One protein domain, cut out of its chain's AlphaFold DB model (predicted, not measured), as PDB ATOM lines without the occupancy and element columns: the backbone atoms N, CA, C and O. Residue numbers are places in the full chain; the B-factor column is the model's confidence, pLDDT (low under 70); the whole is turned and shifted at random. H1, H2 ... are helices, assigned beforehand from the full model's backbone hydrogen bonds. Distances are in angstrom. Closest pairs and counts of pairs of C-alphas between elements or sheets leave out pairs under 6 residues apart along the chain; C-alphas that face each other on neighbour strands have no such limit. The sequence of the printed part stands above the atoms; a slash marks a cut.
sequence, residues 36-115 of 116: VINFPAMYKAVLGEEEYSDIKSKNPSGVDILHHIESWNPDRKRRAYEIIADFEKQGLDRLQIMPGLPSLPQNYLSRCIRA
ATOM      1  N   VAL A  36     -21.177 -34.876 -28.358       86.62
ATOM      2  CA  VAL A  36     -21.687 -36.253 -28.513       86.62
ATOM      3  C   VAL A  36     -22.950 -36.333 -29.362       86.62
ATOM      4  O   VAL A  36     -23.227 -37.382 -29.947       86.62
ATOM      5  N   ILE A  37     -23.696 -35.232 -29.474       87.50
ATOM      6  CA  ILE A  37     -24.884 -35.151 -30.322       87.50
ATOM      7  C   ILE A  37     -24.453 -34.805 -31.749       87.50
ATOM      8  O   ILE A  37     -23.814 -33.787 -32.012       87.50
ATOM      9  N   ASN A  38     -24.832 -35.656 -32.701       90.19
ATOM     10  CA  ASN A  38     -24.655 -35.373 -34.120       90.19
ATOM     11  C   ASN A  38     -25.803 -34.477 -34.610       90.19
ATOM     12  O   ASN A  38     -26.785 -34.965 -35.171       90.19
ATOM     13  N   PHE A  39     -25.670 -33.165 -34.396       89.19
ATOM     14  CA  PHE A  39     -26.664 -32.175 -34.826       89.19
ATOM     15  C   PHE A  39     -27.019 -32.275 -36.320       89.19
ATOM     16  O   PHE A  39     -28.207 -32.288 -36.628       89.19
ATOM     17  N   PRO A  40     -26.067 -32.431 -37.268       91.38
ATOM     18  CA  PRO A  40     -26.413 -32.660 -38.672       91.38
ATOM     19  C   PRO A  40     -27.330 -33.867 -38.902       91.38
ATOM     20  O   PRO A  40     -28.274 -33.767 -39.681       91.38
ATOM     21  N   ALA A  41     -27.077 -34.997 -38.233       94.00
ATOM     22  CA  ALA A  41     -27.932 -36.178 -38.346       94.00
ATOM     23  C   ALA A  41     -29.319 -35.936 -37.731       94.00
ATOM     24  O   ALA A  41     -30.319 -36.325 -38.329       94.00
ATOM     25  N   MET A  42     -29.383 -35.249 -36.589       94.62
ATOM     26  CA  MET A  42     -30.643 -34.870 -35.949       94.62
ATOM     27  C   MET A  42     -31.474 -33.945 -36.847       94.62
ATOM     28  O   MET A  42     -32.650 -34.207 -37.081       94.62
ATOM     29  N   TYR A  43     -30.865 -32.906 -37.427       94.56
ATOM     30  CA  TYR A  43     -31.556 -31.990 -38.339       94.56
ATOM     31  C   TYR A  43     -32.091 -32.712 -39.572       94.56
ATOM     32  O   TYR A  43     -33.238 -32.503 -39.948       94.56
ATOM     33  N   LYS A  44     -31.302 -33.615 -40.163       95.19
ATOM     34  CA  LYS A  44     -31.754 -34.451 -41.282       95.19
ATOM     35  C   LYS A  44     -32.887 -35.395 -40.890       95.19
ATOM     36  O   LYS A  44     -33.784 -35.609 -41.694       95.19
ATOM     37  N   ALA A  45     -32.873 -35.941 -39.674       95.88
ATOM     38  CA  ALA A  45     -33.948 -36.800 -39.185       95.88
ATOM     39  C   ALA A  45     -35.260 -36.024 -38.965       95.88
ATOM     40  O   ALA A  45     -36.331 -36.545 -39.262       95.88
ATOM     41  N   VAL A  46     -35.181 -34.776 -38.490       95.56
ATOM     42  CA  VAL A  46     -36.354 -33.918 -38.248       95.56
ATOM     43  C   VAL A  46     -36.906 -33.306 -39.543       95.56
ATOM     44  O   VAL A  46     -38.116 -33.307 -39.763       95.56
ATOM     45  N   LEU A  47     -36.030 -32.759 -40.390       93.69
ATOM     46  CA  LEU A  47     -36.388 -31.965 -41.572       93.69
ATOM     47  C   LEU A  47     -36.444 -32.796 -42.862       93.69
ATOM     48  O   LEU A  47     -37.190 -32.468 -43.779       93.69
ATOM     49  N   GLY A  48     -35.653 -33.865 -42.950       94.25
ATOM     50  CA  GLY A  48     -35.284 -34.501 -44.215       94.25
ATOM     51  C   GLY A  48     -34.054 -33.846 -44.860       94.25
ATOM     52  O   GLY A  48     -33.636 -32.750 -44.488       94.25
ATOM     53  N   GLU A  49     -33.445 -34.531 -45.832       92.94
ATOM     54  CA  GLU A  49     -32.207 -34.078 -46.498       92.94
ATOM     55  C   GLU A  49     -32.386 -32.795 -47.322       92.94
ATOM     56  O   GLU A  49     -31.513 -31.925 -47.311       92.94
ATOM     57  N   GLU A  50     -33.512 -32.670 -48.027       92.69
ATOM     58  CA  GLU A  50     -33.797 -31.534 -48.911       92.69
ATOM     59  C   GLU A  50     -34.018 -30.249 -48.103       92.69
ATOM     60  O   GLU A  50     -33.263 -29.288 -48.247       92.69
ATOM     61  N   GLU A  51     -34.965 -30.270 -47.159       91.62
ATOM     62  CA  GLU A  51     -35.266 -29.115 -46.304       91.62
ATOM     63  C   GLU A  51     -34.051 -28.713 -45.447       91.62
ATOM     64  O   GLU A  51     -33.765 -27.524 -45.295       91.62
ATOM     65  N   TYR A  52     -33.267 -29.681 -44.951       92.44
ATOM     66  CA  TYR A  52     -32.017 -29.384 -44.244       92.44
ATOM     67  C   TYR A  52     -30.995 -28.660 -45.132       92.44
ATOM     68  O   TYR A  52     -30.392 -27.673 -44.700       92.44
ATOM     69  N   SER A  53     -30.791 -29.136 -46.363       91.06
ATOM     70  CA  SER A  53     -29.835 -28.540 -47.304       91.06
ATOM     71  C   SER A  53     -30.238 -27.115 -47.682       91.06
ATOM     72  O   SER A  53     -29.398 -26.210 -47.665       91.06
ATOM     73  N   ASP A  54     -31.529 -26.891 -47.920       91.44
ATOM     74  CA  ASP A  54     -32.078 -25.576 -48.235       91.44
ATOM     75  C   ASP A  54     -31.888 -24.582 -47.092       91.44
ATOM     76  O   ASP A  54     -31.402 -23.468 -47.309       91.44
ATOM     77  N   ILE A  55     -32.230 -24.967 -45.860       88.25
ATOM     78  CA  ILE A  55     -32.106 -24.083 -44.694       88.25
ATOM     79  C   ILE A  55     -30.634 -23.773 -44.413       88.25
ATOM     80  O   ILE A  55     -30.283 -22.616 -44.177       88.25
ATOM     81  N   LYS A  56     -29.753 -24.774 -44.506       89.00
ATOM     82  CA  LYS A  56     -28.311 -24.588 -44.306       89.00
ATOM     83  C   LYS A  56     -27.692 -23.663 -45.355       89.00
ATOM     84  O   LYS A  56     -26.803 -22.884 -45.022       89.00
ATOM     85  N   SER A  57     -28.162 -23.724 -46.603       88.50
ATOM     86  CA  SER A  57     -27.694 -22.821 -47.663       88.50
ATOM     87  C   SER A  57     -28.061 -21.356 -47.391       88.50
ATOM     88  O   SER A  57     -27.290 -20.455 -47.718       88.50
ATOM     89  N   LYS A  58     -29.213 -21.120 -46.748       86.75
ATOM     90  CA  LYS A  58     -29.726 -19.785 -46.410       86.75
ATOM     91  C   LYS A  58     -29.136 -19.235 -45.108       86.75
ATOM     92  O   LYS A  58     -28.975 -18.025 -44.994       86.75
ATOM     93  N   ASN A  59     -28.795 -20.108 -44.158       82.19
ATOM     94  CA  ASN A  59     -28.245 -19.748 -42.851       82.19
ATOM     95  C   ASN A  59     -26.886 -20.424 -42.598       82.19
ATOM     96  O   ASN A  59     -26.820 -21.483 -41.966       82.19
ATOM     97  N   PRO A  60     -25.771 -19.799 -43.024       76.88
ATOM     98  CA  PRO A  60     -24.433 -20.344 -42.792       76.88
ATOM     99  C   PRO A  60     -24.021 -20.312 -41.311       76.88
ATOM    100  O   PRO A  60     -23.135 -21.061 -40.908       76.88
ATOM    101  N   SER A  61     -24.662 -19.467 -40.497       76.50
ATOM    102  CA  SER A  61     -24.373 -19.309 -39.066       76.50
ATOM    103  C   SER A  61     -24.932 -20.433 -38.185       76.50
ATOM    104  O   SER A  61     -24.564 -20.509 -37.018       76.50
ATOM    105  N   GLY A  62     -25.792 -21.303 -38.723       79.75
ATOM    106  CA  GLY A  62     -26.412 -22.402 -37.983       79.75
ATOM    107  C   GLY A  62     -27.922 -22.486 -38.197       79.75
ATOM    108  O   GLY A  62     -28.552 -21.557 -38.697       79.75
ATOM    109  N   VAL A  63     -28.498 -23.630 -37.826       84.38
ATOM    110  CA  VAL A  63     -29.938 -23.893 -37.915       84.38
ATOM    111  C   VAL A  63     -30.510 -23.925 -36.502       84.38
ATOM    112  O   VAL A  63     -30.121 -24.782 -35.716       84.38
ATOM    113  N   ASP A  64     -31.437 -23.017 -36.199       89.25
ATOM    114  CA  ASP A  64     -32.279 -23.109 -35.003       89.25
ATOM    115  C   ASP A  64     -33.473 -24.018 -35.316       89.25
ATOM    116  O   ASP A  64     -34.473 -23.601 -35.908       89.25
ATOM    117  N   ILE A  65     -33.327 -25.300 -34.982       90.38
ATOM    118  CA  ILE A  65     -34.340 -26.307 -35.294       90.38
ATOM    119  C   ILE A  65     -35.628 -26.097 -34.495       90.38
ATOM    120  O   ILE A  65     -36.707 -26.344 -35.027       90.38
ATOM    121  N   LEU A  66     -35.535 -25.622 -33.250       92.38
ATOM    122  CA  LEU A  66     -36.685 -25.477 -32.357       92.38
ATOM    123  C   LEU A  66     -37.585 -24.342 -32.821       92.38
ATOM    124  O   LEU A  66     -38.803 -24.512 -32.908       92.38
ATOM    125  N   HIS A  67     -36.979 -23.210 -33.185       90.94
ATOM    126  CA  HIS A  67     -37.718 -22.101 -33.767       90.94
ATOM    127  C   HIS A  67     -38.344 -22.497 -35.110       90.94
ATOM    128  O   HIS A  67     -39.500 -22.174 -35.388       90.94
ATOM    129  N   HIS A  68     -37.626 -23.273 -35.928       90.31
ATOM    130  CA  HIS A  68     -38.138 -23.727 -37.223       90.31
ATOM    131  C   HIS A  68     -39.384 -24.616 -37.091       90.31
ATOM    132  O   HIS A  68     -40.393 -24.383 -37.764       90.31
ATOM    133  N   ILE A  69     -39.356 -25.604 -36.189       93.75
ATOM    134  CA  ILE A  69     -40.496 -26.508 -35.963       93.75
ATOM    135  C   ILE A  69     -41.643 -25.844 -35.191       93.75
ATOM    136  O   ILE A  69     -42.726 -26.425 -35.082       93.75
ATOM    137  N   GLU A  70     -41.453 -24.634 -34.654       93.38
ATOM    138  CA  GLU A  70     -42.466 -23.942 -33.860       93.38
ATOM    139  C   GLU A  70     -43.759 -23.699 -34.656       93.38
ATOM    140  O   GLU A  70     -44.865 -23.871 -34.136       93.38
ATOM    141  N   SER A  71     -43.604 -23.383 -35.939       92.69
ATOM    142  CA  SER A  71     -44.694 -23.090 -36.872       92.69
ATOM    143  C   SER A  71     -45.370 -24.333 -37.470       92.69
ATOM    144  O   SER A  71     -46.352 -24.216 -38.205       92.69
ATOM    145  N   TRP A  72     -44.852 -25.533 -37.194       95.25
ATOM    146  CA  TRP A  72     -45.354 -26.759 -37.805       95.25
ATOM    147  C   TRP A  72     -46.704 -27.184 -37.230       95.25
ATOM    148  O   TRP A  72     -47.064 -26.874 -36.093       95.25
ATOM    149  N   ASN A  73     -47.442 -27.974 -38.014       96.69
ATOM    150  CA  ASN A  73     -48.666 -28.594 -37.522       96.69
ATOM    151  C   ASN A  73     -48.380 -29.500 -36.298       96.69
ATOM    152  O   ASN A  73     -47.275 -30.047 -36.184       96.69
ATOM    153  N   PRO A  74     -49.361 -29.698 -35.396       96.56
ATOM    154  CA  PRO A  74     -49.129 -30.360 -34.112       96.56
ATOM    155  C   PRO A  74     -48.563 -31.781 -34.213       96.56
ATOM    156  O   PRO A  74     -47.729 -32.163 -33.397       96.56
ATOM    157  N   ASP A  75     -48.989 -32.566 -35.203       96.88
ATOM    158  CA  ASP A  75     -48.532 -33.951 -35.352       96.88
ATOM    159  C   ASP A  75     -47.092 -34.023 -35.862       96.88
ATOM    160  O   ASP A  75     -46.286 -34.794 -35.342       96.88
ATOM    161  N   ARG A  76     -46.738 -33.188 -36.846       95.69
ATOM    162  CA  ARG A  76     -45.363 -33.087 -37.357       95.69
ATOM    163  C   ARG A  76     -44.425 -32.549 -36.277       95.69
ATOM    164  O   ARG A  76     -43.336 -33.084 -36.103       95.69
ATOM    165  N   LYS A  77     -44.869 -31.541 -35.523       96.44
ATOM    166  CA  LYS A  77     -44.129 -30.960 -34.397       96.44
ATOM    167  C   LYS A  77     -43.876 -31.984 -33.289       96.44
ATOM    168  O   LYS A  77     -42.759 -32.085 -32.800       96.44
ATOM    169  N   ARG A  78     -44.882 -32.792 -32.934       96.62
ATOM    170  CA  ARG A  78     -44.738 -33.870 -31.941       96.62
ATOM    171  C   ARG A  78     -43.670 -34.880 -32.352       96.62
ATOM    172  O   ARG A  78     -42.767 -35.140 -31.569       96.62
ATOM    173  N   ARG A  79     -43.724 -35.373 -33.596       96.62
ATOM    174  CA  ARG A  79     -42.708 -36.300 -34.126       96.62
ATOM    175  C   ARG A  79     -41.311 -35.683 -34.136       96.62
ATOM    176  O   ARG A  79     -40.343 -36.371 -33.845       96.62
ATOM    177  N   ALA A  80     -41.199 -34.392 -34.452       96.38
ATOM    178  CA  ALA A  80     -39.921 -33.688 -34.395       96.38
ATOM    179  C   ALA A  80     -39.331 -33.700 -32.977       96.38
ATOM    180  O   ALA A  80     -38.169 -34.057 -32.811       96.38
ATOM    181  N   TYR A  81     -40.136 -33.382 -31.958       95.88
ATOM    182  CA  TYR A  81     -39.698 -33.441 -30.560       95.88
ATOM    183  C   TYR A  81     -39.353 -34.860 -30.098       95.88
ATOM    184  O   TYR A  81     -38.392 -35.023 -29.357       95.88
ATOM    185  N   GLU A  82     -40.088 -35.882 -30.543       96.69
ATOM    186  CA  GLU A  82     -39.761 -37.288 -30.251       96.69
ATOM    187  C   GLU A  82     -38.371 -37.656 -30.791       96.69
ATOM    188  O   GLU A  82     -37.544 -38.194 -30.059       96.69
ATOM    189  N   ILE A  83     -38.080 -37.283 -32.042       96.19
ATOM    190  CA  ILE A  83     -36.762 -37.498 -32.652       96.19
ATOM    191  C   ILE A  83     -35.678 -36.747 -31.870       96.19
ATOM    192  O   ILE A  83     -34.652 -37.335 -31.539       96.19
ATOM    193  N   ILE A  84     -35.888 -35.466 -31.553       94.81
ATOM    194  CA  ILE A  84     -34.919 -34.655 -30.794       94.81
ATOM    195  C   ILE A  84     -34.628 -35.300 -29.432       94.81
ATOM    196  O   ILE A  84     -33.463 -35.519 -29.099       94.81
ATOM    197  N   ALA A  85     -35.666 -35.709 -28.700       93.56
ATOM    198  CA  ALA A  85     -35.528 -36.360 -27.400       93.56
ATOM    199  C   ALA A  85     -34.736 -37.681 -27.479       93.56
ATOM    200  O   ALA A  85     -33.942 -37.992 -26.586       93.56
ATOM    201  N   ASP A  86     -34.896 -38.453 -28.558       95.38
ATOM    202  CA  ASP A  86     -34.112 -39.669 -28.780       95.38
ATOM    203  C   ASP A  86     -32.623 -39.368 -29.005       95.38
ATOM    204  O   ASP A  86     -31.760 -40.104 -28.512       95.38
ATOM    205  N   PHE A  87     -32.296 -38.289 -29.725       93.44
ATOM    206  CA  PHE A  87     -30.911 -37.837 -29.901       93.44
ATOM    207  C   PHE A  87     -30.317 -37.294 -28.595       93.44
ATOM    208  O   PHE A  87     -29.172 -37.618 -28.269       93.44
ATOM    209  N   GLU A  88     -31.084 -36.536 -27.814       89.75
ATOM    210  CA  GLU A  88     -30.663 -36.042 -26.497       89.75
ATOM    211  C   GLU A  88     -30.363 -37.177 -25.528       89.75
ATOM    212  O   GLU A  88     -29.335 -37.165 -24.849       89.75
ATOM    213  N   LYS A  89     -31.229 -38.194 -25.488       90.75
ATOM    214  CA  LYS A  89     -31.024 -39.380 -24.657       90.75
ATOM    215  C   LYS A  89     -29.729 -40.101 -25.031       90.75
ATOM    216  O   LYS A  89     -28.931 -40.421 -24.154       90.75
ATOM    217  N   GLN A  90     -29.481 -40.292 -26.327       89.88
ATOM    218  CA  GLN A  90     -28.226 -40.876 -26.811       89.88
ATOM    219  C   GLN A  90     -27.004 -40.015 -26.458       89.88
ATOM    220  O   GLN A  90     -25.939 -40.558 -26.161       89.88
ATOM    221  N   GLY A  91     -27.148 -38.688 -26.491       87.94
ATOM    222  CA  GLY A  91     -26.118 -37.746 -26.062       87.94
ATOM    223  C   GLY A  91     -25.812 -37.874 -24.572       87.94
ATOM    224  O   GLY A  91     -24.652 -38.026 -24.198       87.94
ATOM    225  N   LEU A  92     -26.843 -37.899 -23.724       86.12
ATOM    226  CA  LEU A  92     -26.715 -38.093 -22.276       86.12
ATOM    227  C   LEU A  92     -25.973 -39.384 -21.925       86.12
ATOM    228  O   LEU A  92     -25.080 -39.354 -21.077       86.12
ATOM    229  N   ASP A  93     -26.299 -40.492 -22.594       86.62
ATOM    230  CA  ASP A  93     -25.677 -41.799 -22.344       86.62
ATOM    231  C   ASP A  93     -24.183 -41.826 -22.708       86.62
ATOM    232  O   ASP A  93     -23.409 -42.601 -22.143       86.62
ATOM    233  N   ARG A  94     -23.760 -40.985 -23.659       87.62
ATOM    234  CA  ARG A  94     -22.380 -40.927 -24.165       87.62
ATOM    235  C   ARG A  94     -21.580 -39.756 -23.611       87.62
ATOM    236  O   ARG A  94     -20.401 -39.648 -23.946       87.62
ATOM    237  N   LEU A  95     -22.204 -38.888 -22.814       85.50
ATOM    238  CA  LEU A  95     -21.627 -37.626 -22.373       85.50
ATOM    239  C   LEU A  95     -20.292 -37.844 -21.652       85.50
ATOM    240  O   LEU A  95     -20.164 -38.661 -20.739       85.50
ATOM    241  N   GLN A  96     -19.297 -37.069 -22.075       85.00
ATOM    242  CA  GLN A  96     -17.942 -37.095 -21.544       85.00
ATOM    243  C   GLN A  96     -17.466 -35.671 -21.280       85.00
ATOM    244  O   GLN A  96     -17.716 -34.756 -22.068       85.00
ATOM    245  N   ILE A  97     -16.747 -35.492 -20.174       85.31
ATOM    246  CA  ILE A  97     -16.038 -34.244 -19.881       85.31
ATOM    247  C   ILE A  97     -14.931 -34.060 -20.922       85.31
ATOM    248  O   ILE A  97     -14.270 -35.031 -21.295       85.31
ATOM    249  N   MET A  98     -14.715 -32.821 -21.369       88.00
ATOM    250  CA  MET A  98     -13.608 -32.504 -22.268       88.00
ATOM    251  C   MET A  98     -12.267 -32.917 -21.631       88.00
ATOM    252  O   MET A  98     -11.971 -32.495 -20.505       88.00
ATOM    253  N   PRO A  99     -11.437 -33.723 -22.320       86.25
ATOM    254  CA  PRO A  99     -10.124 -34.093 -21.816       86.25
ATOM    255  C   PRO A  99      -9.291 -32.867 -21.425       86.25
ATOM    256  O   PRO A  99      -9.230 -31.882 -22.155       86.25
ATOM    257  N   GLY A 100      -8.633 -32.935 -20.266       84.62
ATOM    258  CA  GLY A 100      -7.822 -31.836 -19.733       84.62
ATOM    259  C   GLY A 100      -8.573 -30.870 -18.813       84.62
ATOM    260  O   GLY A 100      -7.925 -30.045 -18.169       84.62
ATOM    261  N   LEU A 101      -9.899 -30.992 -18.678       82.69
ATOM    262  CA  LEU A 101     -10.637 -30.281 -17.636       82.69
ATOM    263  C   LEU A 101     -10.588 -31.023 -16.291       82.69
ATOM    264  O   LEU A 101     -10.624 -32.257 -16.257       82.69
ATOM    265  N   PRO A 102     -10.545 -30.287 -15.164       78.19
ATOM    266  CA  PRO A 102     -10.748 -30.882 -13.852       78.19
ATOM    267  C   PRO A 102     -12.145 -31.511 -13.776       78.19
ATOM    268  O   PRO A 102     -13.100 -31.011 -14.371       78.19
ATOM    269  N   SER A 103     -12.267 -32.613 -13.035       71.88
ATOM    270  CA  SER A 103     -13.520 -33.359 -12.913       71.88
ATOM    271  C   SER A 103     -14.672 -32.456 -12.455       71.88
ATOM    272  O   SER A 103     -14.645 -31.928 -11.341       71.88
ATOM    273  N   LEU A 104     -15.698 -32.315 -13.293       72.50
ATOM    274  CA  LEU A 104     -16.975 -31.709 -12.933       72.50
ATOM    275  C   LEU A 104     -17.906 -32.783 -12.343       72.50
ATOM    276  O   LEU A 104     -17.881 -33.928 -12.802       72.50
ATOM    277  N   PRO A 105     -18.754 -32.458 -11.350       74.25
ATOM    278  CA  PRO A 105     -19.746 -33.403 -10.849       74.25
ATOM    279  C   PRO A 105     -20.705 -33.847 -11.963       74.25
ATOM    280  O   PRO A 105     -21.261 -33.006 -12.667       74.25
ATOM    281  N   GLN A 106     -20.979 -35.151 -12.073       68.75
ATOM    282  CA  GLN A 106     -21.863 -35.718 -13.110       68.75
ATOM    283  C   GLN A 106     -23.248 -35.046 -13.168       68.75
ATOM    284  O   GLN A 106     -23.812 -34.840 -14.241       68.75
ATOM    285  N   ASN A 107     -23.789 -34.651 -12.012       71.38
ATOM    286  CA  ASN A 107     -25.080 -33.961 -11.907       71.38
ATOM    287  C   ASN A 107     -25.085 -32.554 -12.524       71.38
ATOM    288  O   ASN A 107     -26.156 -32.036 -12.833       71.38
ATOM    289  N   TYR A 108     -23.920 -31.919 -12.666       71.25
ATOM    290  CA  TYR A 108     -23.794 -30.630 -13.338       71.25
ATOM    291  C   TYR A 108     -23.920 -30.815 -14.853       71.25
ATOM    292  O   TYR A 108     -24.708 -30.135 -15.497       71.25
ATOM    293  N   LEU A 109     -23.230 -31.819 -15.394       67.12
ATOM    294  CA  LEU A 109     -23.183 -32.099 -16.828       67.12
ATOM    295  C   LEU A 109     -24.527 -32.585 -17.387       67.12
ATOM    296  O   LEU A 109     -24.948 -32.157 -18.456       67.12
ATOM    297  N   SER A 110     -25.243 -33.433 -16.641       65.69
ATOM    298  CA  SER A 110     -26.546 -33.960 -17.075       65.69
ATOM    299  C   SER A 110     -27.646 -32.897 -17.166       65.69
ATOM    300  O   SER A 110     -28.628 -33.093 -17.880       65.69
ATOM    301  N   ARG A 111     -27.495 -31.765 -16.466       68.94
ATOM    302  CA  ARG A 111     -28.409 -30.619 -16.574       68.94
ATOM    303  C   ARG A 111     -28.150 -29.773 -17.815       68.94
ATOM    304  O   ARG A 111     -29.067 -29.086 -18.243       68.94
ATOM    305  N   CYS A 112     -26.946 -29.827 -18.377       63.84
ATOM    306  CA  CYS A 112     -26.594 -29.022 -19.536       63.84
ATOM    307  C   CYS A 112     -27.197 -29.584 -20.839       63.84
ATOM    308  O   CYS A 112     -27.658 -28.798 -21.654       63.84
ATOM    309  N   ILE A 113     -27.307 -30.915 -21.001       59.47
ATOM    310  CA  ILE A 113     -27.965 -31.509 -22.189       59.47
ATOM    311  C   ILE A 113     -29.497 -31.358 -22.161       59.47
ATOM    312  O   ILE A 113     -30.100 -31.170 -23.206       59.47
ATOM    313  N   ARG A 114     -30.147 -31.384 -20.986       59.28
ATOM    314  CA  ARG A 114     -31.623 -31.268 -20.863       59.28
ATOM    315  C   ARG A 114     -32.192 -29.874 -21.193       59.28
ATOM    316  O   ARG A 114     -33.338 -29.602 -20.845       59.28
ATOM    317  N   ALA A 115     -31.370 -28.975 -21.722       53.03
ATOM    318  CA  ALA A 115     -31.737 -27.604 -22.061       53.03
ATOM    319  C   ALA A 115     -31.779 -27.343 -23.580       53.03
ATOM    320  O   ALA A 115     -31.992 -26.193 -23.968       53.03
TER     321      ALA A 115
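Overview. This is residues 36 to 115 of the 116 residues of an uncharacterized protein of Cuscuta campestris (UniProt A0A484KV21). One long helix, H4, is a spine, with H1 side by side with it on residues 79 to 87 and short H5 folded back on residues 88 to 92. H2 hangs off near H1, H3 folds back near the beginning of H4, and residues 56 to 62 and 98 to 104 stick out. The printed part has 80 residues with five named helices, H1 to H5 in order, and no named strand: all helix. It is loose, with a radius of gyration of the C-alphas of 14.8 A and spans of 42 by 28 by 17 A, only just elongated.

Arrangement. H4, residues 74 to 94, is the hub, touching three helices. H1, residues 39 to 47, touches it, closest at the C-alphas of Val 46 and Ala 80, 5.3 A, at a shallow tilt of 20 degrees, opposite ways. H5, residues 106 to 113, forms a hairpin with H4, closest at the C-alphas of Leu 92 and Ser 110, 6.6 A. H3, residues 65 to 70, also forms a hairpin with H4; they only just touch through residues 77 to 80 of H4, with 3 pairs of C-alphas within 8 A, the closest those of Ile 69 and Lys 77, 6.0 A. H2, residues 49 to 58, is close to H1 but not clearly touching, closest at the C-alphas of Lys 44 and Tyr 52, 5.9 A, at a steep tilt of 66 degrees. H2 and H4 are apart. In H1, H2, H3 and H4 every O i to N i+4 pair is within hydrogen-bond range; H5 has 1 of 4, and 3 of 5 O i to N i+3 pairs.

Along the chain. H4 measures 30.4 A from C-alpha 74 at (-49.129, -30.360, -34.112) to C-alpha 94 at (-22.380, -40.927, -24.165). H2 measures 14.5 A, H1 11.8 A, H5 11.7 A and H3 8.6 A. H1 begins with C-alpha 39 at (-26.664, -32.175, -34.826).

Size, cuts and confidence. The two C-alphas farthest apart, those of Asn 73 and Pro 102, are 44.8 A apart. The printed part has no cut; the link from H4 to H5 is long, with 11 residues. The mean pLDDT of the printed part is 86.7; residues 106 and 109 to 115 are under 70.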